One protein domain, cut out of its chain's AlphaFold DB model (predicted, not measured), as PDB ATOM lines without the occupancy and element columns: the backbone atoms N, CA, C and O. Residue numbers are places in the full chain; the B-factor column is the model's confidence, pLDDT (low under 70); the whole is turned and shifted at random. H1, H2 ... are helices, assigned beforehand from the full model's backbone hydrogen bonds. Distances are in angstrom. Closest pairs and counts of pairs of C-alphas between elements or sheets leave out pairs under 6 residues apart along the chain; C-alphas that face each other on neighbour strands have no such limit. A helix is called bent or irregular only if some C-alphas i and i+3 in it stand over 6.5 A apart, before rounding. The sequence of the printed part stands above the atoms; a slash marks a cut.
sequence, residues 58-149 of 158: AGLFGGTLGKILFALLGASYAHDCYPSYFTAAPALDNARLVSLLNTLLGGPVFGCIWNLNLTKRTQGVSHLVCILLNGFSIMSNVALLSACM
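AT A GLANCE: This is residues 58 to 149 of the 158 residues of an uncharacterized protein of Olsenella sp. oral taxon 807 (UniProt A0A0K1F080). Two long helices, H1 and H4, run side by side in opposite directions, and a shorter helical hairpin, H2 and H3, packs on one end of this pair, on residues 73 to 82 of H1 and 126 to 130 of H4. The beginning of H1 and the far end of H4 make the other end of an up-and-down bundle, in which each helix runs against the one before it. The printed part has 92 residues, with four named helices in the order H1, H2, H3, H4 and no named strand; its class is all helix. It is only just compact, close to loose, with a radius of gyration of the C-alphas of 14.6 A, and only just elongated, with spans of 47 by 24 by 22 A.

IN THESE COORDINATES: H1 is residues 63 to 84, 31.4 A from first to last C-alpha, beginning at C-alpha 63 at (204.516, 269.793, 217.615). It has a kink of 32 degrees near residue 78 and is irregular, but only just: C-alphas 79 and 82 are 6.50 A apart. H2, residues 95 to 105, is 15.2 A long, and H3, residues 107 to 120, is 19.4 A long and begins at C-alpha 107 at (194.275, 278.950, 205.078). H4, residues 126 to 148, is the longest helix at 33.0 A and ends at C-alpha 148 at (216.442, 264.839, 215.344).

HOW THE PARTS SIT: H1 and H4 touch at a shallow tilt of 21 degrees, opposite ways; their closest C-alphas, those of Ala 75 and Ile 131, are 4.8 A apart. H1 touches H2 with residues 73 to 82 alone, closest at the C-alphas of Gly 74 and Leu 105, 4.6 A; this hairpin has a steep tilt of 40 degrees. H2 and H3 form a hairpin that touches most closely at the C-alphas of Thr 103 and Gly 111, 3.9 A, with a tilt of 35.4 degrees, only just steep. H3 and H4 form a hairpin at a shallow tilt of 19 degrees; residues 110 to 114 touch residues 126 to 130, and the closest C-alphas, of Phe 110 and Ser 126, are 6.6 A apart. H1 and H3 are close but not clearly touching, with the C-alphas of Tyr 82 and Trp 114 7.9 A apart, and H2 and H4 are apart. In H2, H3 and H4 every O i to N i+4 pair is within hydrogen-bond range; in H1 15 of 18 are.

THE WHOLE: The C-alphas farthest apart, those of Lys 120 and Met 149, are 47.5 A apart. The printed part has no cut. The links from H2 to H3 and from H3 to H4 are tight, and the link from H1 to H2, 10 residues, is short. The mean pLDDT of the printed part is 88.8; residues 61 and 149 are under 70.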
ATOM      1  N   ALA A  58     204.413 277.057 218.468       83.94
ATOM      2  CA  ALA A  58     204.749 277.064 219.890       83.94
ATOM      3  C   ALA A  58     204.991 275.656 220.477       83.94
ATOM      4  O   ALA A  58     205.325 275.535 221.652       83.94
ATOM      5  N   GLY A  59     204.788 274.587 219.698       79.25
ATOM      6  CA  GLY A  59     204.926 273.202 220.160       79.25
ATOM      7  C   GLY A  59     203.808 272.725 221.097       79.25
ATOM      8  O   GLY A  59     203.887 271.622 221.627       79.25
ATOM      9  N   LEU A  60     202.749 273.517 221.282       77.56
ATOM     10  CA  LEU A  60     201.692 273.276 222.274       77.56
ATOM     11  C   LEU A  60     200.607 272.299 221.803       77.56
ATOM     12  O   LEU A  60     199.753 271.898 222.589       77.56
ATOM     13  N   PHE A  61     200.625 271.911 220.527       69.75
ATOM     14  CA  PHE A  61     199.593 271.063 219.933       69.75
ATOM     15  C   PHE A  61     200.213 269.938 219.089       69.75
ATOM     16  O   PHE A  61     200.151 269.941 217.867       69.75
ATOM     17  N   GLY A  62     200.901 268.988 219.734       72.56
ATOM     18  CA  GLY A  62     201.507 267.828 219.053       72.56
ATOM     19  C   GLY A  62     202.747 268.137 218.196       72.56
ATOM     20  O   GLY A  62     203.216 267.264 217.464       72.56
ATOM     21  N   GLY A  63     203.278 269.365 218.275       82.06
ATOM     22  CA  GLY A  63     204.516 269.793 217.615       82.06
ATOM     23  C   GLY A  63     204.567 269.457 216.121       82.06
ATOM     24  O   GLY A  63     203.611 269.678 215.379       82.06
ATOM     25  N   THR A  64     205.695 268.903 215.676       85.12
ATOM     26  CA  THR A  64     205.951 268.562 214.269       85.12
ATOM     27  C   THR A  64     204.972 267.527 213.702       85.12
ATOM     28  O   THR A  64     204.559 267.649 212.552       85.12
ATOM     29  N   LEU A  65     204.539 266.543 214.500       85.62
ATOM     30  CA  LEU A  65     203.542 265.553 214.062       85.62
ATOM     31  C   LEU A  65     202.184 266.210 213.797       85.62
ATOM     32  O   LEU A  65     201.541 265.923 212.790       85.62
ATOM     33  N   GLY A  66     201.783 267.141 214.664       87.19
ATOM     34  CA  GLY A  66     200.572 267.935 214.478       87.19
ATOM     35  C   GLY A  66     200.588 268.740 213.173       87.19
ATOM     36  O   GLY A  66     199.604 268.724 212.435       87.19
ATOM     37  N   LYS A  67     201.730 269.363 212.841       86.94
ATOM     38  CA  LYS A  67     201.924 270.088 211.571       86.94
ATOM     39  C   LYS A  67     201.755 269.176 210.355       86.94
ATOM     40  O   LYS A  67     201.084 269.560 209.400       86.94
ATOM     41  N   ILE A  68     202.337 267.975 210.398       90.75
ATOM     42  CA  ILE A  68     202.238 266.992 209.309       90.75
ATOM     43  C   ILE A  68     200.784 266.559 209.107       90.75
ATOM     44  O   ILE A  68     200.291 266.590 207.982       90.75
ATOM     45  N   LEU A  69     200.078 266.206 210.185       91.06
ATOM     46  CA  LEU A  69     198.670 265.804 210.110       91.06
ATOM     47  C   LEU A  69     197.788 266.924 209.551       91.06
ATOM     48  O   LEU A  69     196.951 266.679 208.686       91.06
ATOM     49  N   PHE A  70     198.000 268.159 210.003       90.69
ATOM     50  CA  PHE A  70     197.233 269.300 209.516       90.69
ATOM     51  C   PHE A  70     197.504 269.591 208.030       90.69
ATOM     52  O   PHE A  70     196.568 269.834 207.271       90.69
ATOM     53  N   ALA A  71     198.760 269.484 207.587       91.81
ATOM     54  CA  ALA A  71     199.119 269.626 206.177       91.81
ATOM     55  C   ALA A  71     198.523 268.508 205.299       91.81
ATOM     56  O   ALA A  71     198.085 268.775 204.180       91.81
ATOM     57  N   LEU A  72     198.451 267.272 205.809       93.75
ATOM     58  CA  LEU A  72     197.790 266.156 205.121       93.75
ATOM     59  C   LEU A  72     196.292 266.417 204.935       93.75
ATOM     60  O   LEU A  72     195.782 266.210 203.837       93.75
ATOM     61  N   LEU A  73     195.611 266.914 205.972       93.62
ATOM     62  CA  LEU A  73     194.198 267.300 205.885       93.62
ATOM     63  C   LEU A  73     193.977 268.438 204.880       93.62
ATOM     64  O   LEU A  73     193.016 268.409 204.114       93.62
ATOM     65  N   GLY A  74     194.872 269.429 204.854       91.38
ATOM     66  CA  GLY A  74     194.829 270.508 203.865       91.38
ATOM     67  C   GLY A  74     194.996 269.996 202.432       91.38
ATOM     68  O   GLY A  74     194.240 270.383 201.539       91.38
ATOM     69  N   ALA A  75     195.953 269.090 202.212       92.69
ATOM     70  CA  ALA A  75     196.221 268.505 200.902       92.69
ATOM     71  C   ALA A  75     195.078 267.599 200.414       92.69
ATOM     72  O   ALA A  75     194.661 267.736 199.264       92.69
ATOM     73  N   SER A  76     194.543 266.722 201.270       93.88
ATOM     74  CA  SER A  76     193.423 265.844 200.903       93.88
ATOM     75  C   SER A  76     192.168 266.650 200.590       93.88
ATOM     76  O   SER A  76     191.523 266.421 199.571       93.88
ATOM     77  N   TYR A  77     191.869 267.681 201.382       94.44
ATOM     78  CA  TYR A  77     190.745 268.567 201.096       94.44
ATOM     79  C   TYR A  77     190.906 269.307 199.762       94.44
ATOM     80  O   TYR A  77     189.960 269.383 198.979       94.44
ATOM     81  N   ALA A  78     192.105 269.822 199.471       92.50
ATOM     82  CA  ALA A  78     192.400 270.502 198.209       92.50
ATOM     83  C   ALA A  78     192.351 269.569 196.983       92.50
ATOM     84  O   ALA A  78     192.122 270.041 195.864       92.50
ATOM     85  N   HIS A  79     192.601 268.272 197.179       92.69
ATOM     86  CA  HIS A  79     192.618 267.264 196.123       92.69
ATOM     87  C   HIS A  79     191.236 266.648 195.877       92.69
ATOM     88  O   HIS A  79     190.782 266.621 194.736       92.69
ATOM     89  N   ASP A  80     190.555 266.203 196.932       90.81
ATOM     90  CA  ASP A  80     189.331 265.403 196.824       90.81
ATOM     91  C   ASP A  80     188.070 266.260 196.982       90.81
ATOM     92  O   ASP A  80     187.132 266.173 196.190       90.81
ATOM     93  N   CYS A  81     188.034 267.123 198.002       90.12
ATOM     94  CA  CYS A  81     186.820 267.858 198.357       90.12
ATOM     95  C   CYS A  81     186.631 269.122 197.514       90.12
ATOM     96  O   CYS A  81     185.552 269.327 196.962       90.12
ATOM     97  N   TYR A  82     187.653 269.971 197.392       90.00
ATOM     98  CA  TYR A  82     187.518 271.257 196.703       90.00
ATOM     99  C   TYR A  82     187.117 271.118 195.220       90.00
ATOM    100  O   TYR A  82     186.177 271.801 194.804       90.00
ATOM    101  N   PRO A  83     187.730 270.223 194.415       89.62
ATOM    102  CA  PRO A  83     187.315 270.026 193.026       89.62
ATOM    103  C   PRO A  83     185.882 269.498 192.891       89.62
ATOM    104  O   PRO A  83     185.194 269.851 191.934       89.62
ATOM    105  N   SER A  84     185.398 268.712 193.863       88.88
ATOM    106  CA  SER A  84     184.037 268.151 193.828       88.88
ATOM    107  C   SER A  84     182.949 269.228 193.757       88.88
ATOM    108  O   SER A  84     181.923 269.019 193.115       88.88
ATOM    109  N   TYR A  85     183.189 270.416 194.325       87.69
ATOM    110  CA  TYR A  85     182.233 271.530 194.336       87.69
ATOM    111  C   TYR A  85     181.996 272.179 192.964       87.69
ATOM    112  O   TYR A  85     181.095 273.011 192.828       87.69
ATOM    113  N   PHE A  86     182.798 271.814 191.958       86.31
ATOM    114  CA  PHE A  86     182.618 272.205 190.557       86.31
ATOM    115  C   PHE A  86     181.918 271.116 189.727       86.31
ATOM    116  O   PHE A  86     181.732 271.288 188.524       86.31
ATOM    117  N   THR A  87     181.533 270.001 190.352       83.56
ATOM    118  CA  THR A  87     180.853 268.872 189.706       83.56
ATOM    119  C   THR A  87     179.374 268.810 190.100       83.56
ATOM    120  O   THR A  87     178.920 269.546 190.974       83.56
ATOM    121  N   ALA A  88     178.610 267.917 189.464       77.31
ATOM    122  CA  ALA A  88     177.196 267.702 189.781       77.31
ATOM    123  C   ALA A  88     176.956 267.034 191.151       77.31
ATOM    124  O   ALA A  88     175.832 267.073 191.642       77.31
ATOM    125  N   ALA A  89     177.983 266.430 191.760       80.06
ATOM    126  CA  ALA A  89     177.901 265.747 193.049       80.06
ATOM    127  C   ALA A  89     178.913 266.364 194.037       80.06
ATOM    128  O   ALA A  89     179.992 265.800 194.248       80.06
ATOM    129  N   PRO A  90     178.615 267.549 194.601       84.50
ATOM    130  CA  PRO A  90     179.503 268.192 195.561       84.50
ATOM    131  C   PRO A  90     179.628 267.363 196.847       84.50
ATOM    132  O   PRO A  90     178.672 266.744 197.304       84.50
ATOM    133  N   ALA A  91     180.806 267.377 197.477       85.31
ATOM    134  CA  ALA A  91     181.030 266.647 198.730       85.31
ATOM    135  C   ALA A  91     180.208 267.190 199.918       85.31
ATOM    136  O   ALA A  91     180.021 266.495 200.913       85.31
ATOM    137  N   LEU A  92     179.774 268.449 199.847       86.44
ATOM    138  CA  LEU A  92     178.979 269.140 200.860       86.44
ATOM    139  C   LEU A  92     178.018 270.096 200.158       86.44
ATOM    140  O   LEU A  92     178.428 270.749 199.206       86.44
ATOM    141  N   ASP A  93     176.820 270.275 200.716       85.50
ATOM    142  CA  ASP A  93     175.776 271.135 200.125       85.50
ATOM    143  C   ASP A  93     175.604 272.480 200.855       85.50
ATOM    144  O   ASP A  93     174.768 273.308 200.500       85.50
ATOM    145  N   ASN A  94     176.382 272.721 201.916       88.00
ATOM    146  CA  ASN A  94     176.230 273.895 202.772       88.00
ATOM    147  C   ASN A  94     177.313 274.948 202.490       88.00
ATOM    148  O   ASN A  94     178.461 274.798 202.912       88.00
ATOM    149  N   ALA A  95     176.925 276.059 201.857       87.19
ATOM    150  CA  ALA A  95     177.826 277.158 201.493       87.19
ATOM    151  C   ALA A  95     178.583 277.772 202.684       87.19
ATOM    152  O   ALA A  95     179.750 278.153 202.550       87.19
ATOM    153  N   ARG A  96     177.959 277.821 203.868       90.75
ATOM    154  CA  ARG A  96     178.597 278.321 205.093       90.75
ATOM    155  C   ARG A  96     179.718 277.394 205.549       90.75
ATOM    156  O   ARG A  96     180.806 277.856 205.886       90.75
ATOM    157  N   LEU A  97     179.456 276.088 205.534       91.75
ATOM    158  CA  LEU A  97     180.445 275.082 205.913       91.75
ATOM    159  C   LEU A  97     181.596 275.033 204.903       91.75
ATOM    160  O   LEU A  97     182.752 275.001 205.311       91.75
ATOM    161  N   VAL A  98     181.294 275.106 203.605       92.62
ATOM    162  CA  VAL A  98     182.309 275.182 202.541       92.62
ATOM    163  C   VAL A  98     183.185 276.426 202.707       92.62
ATOM    164  O   VAL A  98     184.406 276.321 202.666       92.62
ATOM    165  N   SER A  99     182.589 277.591 202.991       92.75
ATOM    166  CA  SER A  99     183.341 278.838 203.206       92.75
ATOM    167  C   SER A  99     184.300 278.747 204.399       92.75
ATOM    168  O   SER A  99     185.446 279.206 204.317       92.75
ATOM    169  N   LEU A 100     183.846 278.116 205.488       94.69
ATOM    170  CA  LEU A 100     184.666 277.828 206.661       94.69
ATOM    171  C   LEU A 100     185.800 276.860 206.324       94.69
ATOM    172  O   LEU A 100     186.952 277.162 206.609       94.69
ATOM    173  N   LEU A 101     185.499 275.719 205.702       95.00
ATOM    174  CA  LEU A 101     186.493 274.684 205.403       95.00
ATOM    175  C   LEU A 101     187.543 275.158 204.399       95.00
ATOM    176  O   LEU A 101     188.728 274.902 204.605       95.00
ATOM    177  N   ASN A 102     187.146 275.927 203.385       95.06
ATOM    178  CA  ASN A 102     188.078 276.509 202.425       95.06
ATOM    179  C   ASN A 102     189.158 277.340 203.129       95.06
ATOM    180  O   ASN A 102     190.342 277.187 202.848       95.06
ATOM    181  N   THR A 103     188.766 278.190 204.078       95.75
ATOM    182  CA  THR A 103     189.704 279.041 204.835       95.75
ATOM    183  C   THR A 103     190.387 278.338 206.000       95.75
ATOM    184  O   THR A 103     191.509 278.703 206.347       95.75
ATOM    185  N   LEU A 104     189.766 277.306 206.568       95.19
ATOM    186  CA  LEU A 104     190.351 276.485 207.624       95.19
ATOM    187  C   LEU A 104     191.398 275.501 207.095       95.19
ATOM    188  O   LEU A 104     192.309 275.164 207.833       95.19
ATOM    189  N   LEU A 105     191.276 275.013 205.860       94.25
ATOM    190  CA  LEU A 105     192.163 273.978 205.306       94.25
ATOM    191  C   LEU A 105     193.075 274.524 204.202       94.25
ATOM    192  O   LEU A 105     194.236 274.138 204.116       94.25
ATOM    193  N   GLY A 106     192.595 275.485 203.408       89.25
ATOM    194  CA  GLY A 106     193.424 276.264 202.480       89.25
ATOM    195  C   GLY A 106     194.131 277.452 203.141       89.25
ATOM    196  O   GLY A 106     194.954 278.125 202.519       89.25
ATOM    197  N   GLY A 107     193.813 277.746 204.400       93.00
ATOM    198  CA  GLY A 107     194.275 278.950 205.078       93.00
ATOM    199  C   GLY A 107     193.639 280.234 204.521       93.00
ATOM    200  O   GLY A 107     192.834 280.200 203.583       93.00
ATOM    201  N   PRO A 108     194.015 281.404 205.068       92.31
ATOM    202  CA  PRO A 108     193.404 282.680 204.701       92.31
ATOM    203  C   PRO A 108     193.551 283.018 203.213       92.31
ATOM    204  O   PRO A 108     192.637 283.578 202.616       92.31
ATOM    205  N   VAL A 109     194.683 282.659 202.598       93.25
ATOM    206  CA  VAL A 109     194.982 283.003 201.200       93.25
ATOM    207  C   VAL A 109     194.259 282.066 200.233       93.25
ATOM    208  O   VAL A 109     193.388 282.521 199.488       93.25
ATOM    209  N   PHE A 110     194.578 280.764 200.241       93.44
ATOM    210  CA  PHE A 110     193.963 279.835 199.288       93.44
ATOM    211  C   PHE A 110     192.471 279.680 199.547       93.44
ATOM    212  O   PHE A 110     191.713 279.645 198.587       93.44
ATOM    213  N   GLY A 111     192.028 279.706 200.804       92.12
ATOM    214  CA  GLY A 111     190.609 279.632 201.127       92.12
ATOM    215  C   GLY A 111     189.787 280.797 200.588       92.12
ATOM    216  O   GLY A 111     188.700 280.580 200.051       92.12
ATOM    217  N   CYS A 112     190.307 282.028 200.651       93.44
ATOM    218  CA  CYS A 112     189.641 283.170 200.020       93.44
ATOM    219  C   CYS A 112     189.610 283.025 198.495       93.44
ATOM    220  O   CYS A 112     188.580 283.290 197.878       93.44
ATOM    221  N   ILE A 113     190.706 282.564 197.884       93.50
ATOM    222  CA  ILE A 113     190.759 282.308 196.438       93.50
ATOM    223  C   ILE A 113     189.740 281.232 196.044       93.50
ATOM    224  O   ILE A 113     189.020 281.413 195.070       93.50
ATOM    225  N   TRP A 114     189.642 280.141 196.801       94.19
ATOM    226  CA  TRP A 114     188.694 279.049 196.583       94.19
ATOM    227  C   TRP A 114     187.246 279.517 196.689       94.19
ATOM    228  O   TRP A 114     186.452 279.236 195.797       94.19
ATOM    229  N   ASN A 115     186.917 280.317 197.704       92.69
ATOM    230  CA  ASN A 115     185.596 280.933 197.840       92.69
ATOM    231  C   ASN A 115     185.253 281.844 196.647       92.69
ATOM    232  O   ASN A 115     184.180 281.717 196.056       92.69
ATOM    233  N   LEU A 116     186.191 282.697 196.218       90.62
ATOM    234  CA  LEU A 116     186.014 283.539 195.029       90.62
ATOM    235  C   LEU A 116     185.846 282.709 193.751       90.62
ATOM    236  O   LEU A 116     185.019 283.041 192.903       90.62
ATOM    237  N   ASN A 117     186.620 281.637 193.611       90.25
ATOM    238  CA  ASN A 117     186.586 280.731 192.470       90.25
ATOM    239  C   ASN A 117     185.268 279.959 192.392       90.25
ATOM    240  O   ASN A 117     184.731 279.802 191.296       90.25
ATOM    241  N   LEU A 118     184.708 279.548 193.532       89.12
ATOM    242  CA  LEU A 118     183.380 278.941 193.611       89.12
ATOM    243  C   LEU A 118     182.290 279.929 193.187       89.12
ATOM    244  O   LEU A 118     181.441 279.585 192.365       89.12
ATOM    245  N   THR A 119     182.356 281.178 193.660       87.38
ATOM    246  CA  THR A 119     181.416 282.228 193.238       87.38
ATOM    247  C   THR A 119     181.553 282.559 191.745       87.38
ATOM    248  O   THR A 119     180.549 282.781 191.069       87.38
ATOM    249  N   LYS A 120     182.777 282.541 191.199       85.06
ATOM    250  CA  LYS A 120     183.057 282.769 189.769       85.06
ATOM    251  C   LYS A 120     182.867 281.536 188.881       85.06
ATOM    252  O   LYS A 120     182.913 281.673 187.663       85.06
ATOM    253  N   ARG A 121     182.651 280.353 189.464       83.06
ATOM    254  CA  ARG A 121     182.560 279.056 188.766       83.06
ATOM    255  C   ARG A 121     183.819 278.697 187.964       83.06
ATOM    256  O   ARG A 121     183.742 278.052 186.924       83.06
ATOM    257  N   THR A 122     184.986 279.103 188.453       85.44
ATOM    258  CA  THR A 122     186.280 278.831 187.813       85.44
ATOM    259  C   THR A 122     187.236 278.225 188.828       85.44
ATOM    260  O   THR A 122     187.793 278.958 189.639       85.44
ATOM    261  N   GLN A 123     187.458 276.908 188.781       81.31
ATOM    262  CA  GLN A 123     188.266 276.184 189.775       81.31
ATOM    263  C   GLN A 123     189.669 276.775 189.974       81.31
ATOM    264  O   GLN A 123     190.122 276.926 191.115       81.31
ATOM    265  N   GLY A 124     190.319 277.171 188.875       87.56
ATOM    266  CA  GLY A 124     191.683 277.696 188.869       87.56
ATOM    267  C   GLY A 124     192.735 276.657 189.281       87.56
ATOM    268  O   GLY A 124     192.424 275.511 189.575       87.56
ATOM    269  N   VAL A 125     194.004 277.077 189.318       92.62
ATOM    270  CA  VAL A 125     195.168 276.212 189.631       92.62
ATOM    271  C   VAL A 125     195.562 276.287 191.118       92.62
ATOM    272  O   VAL A 125     196.431 275.560 191.588       92.62
ATOM    273  N   SER A 126     194.910 277.148 191.905       91.44
ATOM    274  CA  SER A 126     195.291 277.430 193.296       91.44
ATOM    275  C   SER A 126     195.234 276.209 194.217       91.44
ATOM    276  O   SER A 126     196.022 276.127 195.155       91.44
ATOM    277  N   HIS A 127     194.349 275.244 193.955       91.88
ATOM    278  CA  HIS A 127     194.304 274.001 194.727       91.88
ATOM    279  C   HIS A 127     195.530 273.111 194.467       91.88
ATOM    280  O   HIS A 127     196.096 272.585 195.420       91.88
ATOM    281  N   LEU A 128     196.024 273.039 193.223       92.06
ATOM    282  CA  LEU A 128     197.265 272.327 192.891       92.06
ATOM    283  C   LEU A 128     198.472 272.968 193.580       92.06
ATOM    284  O   LEU A 128     199.296 272.268 194.164       92.06
ATOM    285  N   VAL A 129     198.549 274.302 193.578       94.12
ATOM    286  CA  VAL A 129     199.609 275.032 194.292       94.12
ATOM    287  C   VAL A 129     199.551 274.744 195.795       94.12
ATOM    288  O   VAL A 129     200.584 274.483 196.410       94.12
ATOM    289  N   CYS A 130     198.352 274.732 196.383       92.00
ATOM    290  CA  CYS A 130     198.159 274.399 197.793       92.00
ATOM    291  C   CYS A 130     198.620 272.966 198.116       92.00
ATOM    292  O   CYS A 130     199.312 272.761 199.115       92.00
ATOM    293  N   ILE A 131     198.307 271.987 197.259       93.50
ATOM    294  CA  ILE A 131     198.759 270.594 197.410       93.50
ATOM    295  C   ILE A 131     200.289 270.521 197.393       93.50
ATOM    296  O   ILE A 131     200.880 269.925 198.292       93.50
ATOM    297  N   LEU A 132     200.942 271.161 196.417       95.56
ATOM    298  CA  LEU A 132     202.405 271.149 196.300       95.56
ATOM    299  C   LEU A 132     203.090 271.790 197.515       95.56
ATOM    300  O   LEU A 132     204.064 271.242 198.031       95.56
ATOM    301  N   LEU A 133     202.566 272.917 198.005       93.56
ATOM    302  CA  LEU A 133     203.103 273.591 199.192       93.56
ATOM    303  C   LEU A 133     202.923 272.756 200.465       93.56
ATOM    304  O   LEU A 133     203.854 272.661 201.267       93.56
ATOM    305  N   ASN A 134     201.763 272.118 200.646       91.94
ATOM    306  CA  ASN A 134     201.552 271.202 201.767       91.94
ATOM    307  C   ASN A 134     202.465 269.972 201.663       91.94
ATOM    308  O   ASN A 134     203.068 269.586 202.661       91.94
ATOM    309  N   GLY A 135     202.655 269.417 200.462       93.50
ATOM    310  CA  GLY A 135     203.602 268.328 200.217       93.50
ATOM    311  C   GLY A 135     205.038 268.705 200.591       93.50
ATOM    312  O   GLY A 135     205.700 267.973 201.326       93.50
ATOM    313  N   PHE A 136     205.501 269.886 200.174       94.50
ATOM    314  CA  PHE A 136     206.814 270.405 200.566       94.50
ATOM    315  C   PHE A 136     206.936 270.602 202.087       94.50
ATOM    316  O   PHE A 136     207.953 270.238 202.684       94.50
ATOM    317  N   SER A 137     205.892 271.137 202.728       90.81
ATOM    318  CA  SER A 137     205.837 271.299 204.186       90.81
ATOM    319  C   SER A 137     205.969 269.955 204.908       90.81
ATOM    320  O   SER A 137     206.780 269.828 205.827       90.81
ATOM    321  N   ILE A 138     205.242 268.926 204.460       93.25
ATOM    322  CA  ILE A 138     205.322 267.571 205.020       93.25
ATOM    323  C   ILE A 138     206.746 267.028 204.884       93.25
ATOM    324  O   ILE A 138     207.340 266.642 205.889       93.25
ATOM    325  N   MET A 139     207.321 267.068 203.678       93.44
ATOM    326  CA  MET A 139     208.683 266.580 203.424       93.44
ATOM    327  C   MET A 139     209.723 267.265 204.318       93.44
ATOM    328  O   MET A 139     210.568 266.596 204.910       93.44
ATOM    329  N   SER A 140     209.624 268.587 204.473       90.75
ATOM    330  CA  SER A 140     210.534 269.369 205.318       90.75
ATOM    331  C   SER A 140     210.425 268.973 206.794       90.75
ATOM    332  O   SER A 140     211.436 268.792 207.471       90.75
ATOM    333  N   ASN A 141     209.200 268.797 207.300       89.62
ATOM    334  CA  ASN A 141     208.965 268.412 208.693       89.62
ATOM    335  C   ASN A 141     209.380 266.957 208.971       89.62
ATOM    336  O   ASN A 141     209.920 266.673 210.040       89.62
ATOM    337  N   VAL A 142     209.184 266.045 208.015       89.62
ATOM    338  CA  VAL A 142     209.665 264.657 208.115       89.62
ATOM    339  C   VAL A 142     211.193 264.620 208.148       89.62
ATOM    340  O   VAL A 142     211.757 263.978 209.029       89.62
ATOM    341  N   ALA A 143     211.867 265.355 207.259       88.94
ATOM    342  CA  ALA A 143     213.327 265.436 207.250       88.94
ATOM    343  C   ALA A 143     213.883 265.976 208.580       88.94
ATOM    344  O   ALA A 143     214.862 265.442 209.102       88.94
ATOM    345  N   LEU A 144     213.226 266.985 209.164       85.69
ATOM    346  CA  LEU A 144     213.578 267.509 210.485       85.69
ATOM    347  C   LEU A 144     213.429 266.448 211.584       85.69
ATOM    348  O   LEU A 144     214.318 266.308 212.420       85.69
ATOM    349  N   LEU A 145     212.335 265.678 211.581       84.44
ATOM    350  CA  LEU A 145     212.148 264.577 212.533       84.44
ATOM    351  C   LEU A 145     213.239 263.515 212.388       84.44
ATOM    352  O   LEU A 145     213.801 263.082 213.393       84.44
ATOM    353  N   SER A 146     213.571 263.130 211.156       83.44
ATOM    354  CA  SER A 146     214.633 262.160 210.881       83.44
ATOM    355  C   SER A 146     216.005 262.646 211.350       83.44
ATOM    356  O   SER A 146     216.762 261.851 211.894       83.44
ATOM    357  N   ALA A 147     216.314 263.936 211.193       82.81
ATOM    358  CA  ALA A 147     217.570 264.520 211.665       82.81
ATOM    359  C   ALA A 147     217.658 264.617 213.201       82.81
ATOM    360  O   ALA A 147     218.751 264.569 213.761       82.81
ATOM    361  N   CYS A 148     216.517 264.754 213.884       72.62
ATOM    362  CA  CYS A 148     216.442 264.839 215.344       72.62
ATOM    363  C   CYS A 148     216.374 263.471 216.044       72.62
ATOM    364  O   CYS A 148     216.592 263.410 217.256       72.62
ATOM    365  N   MET A 149     216.077 262.376 215.331       62.69
ATOM    366  CA  MET A 149     216.193 261.035 215.910       62.69
ATOM    367  C   MET A 149     217.678 260.679 216.077       62.69
ATOM    368  O   MET A 149     218.436 260.742 215.108       62.69
TER     369      MET A 149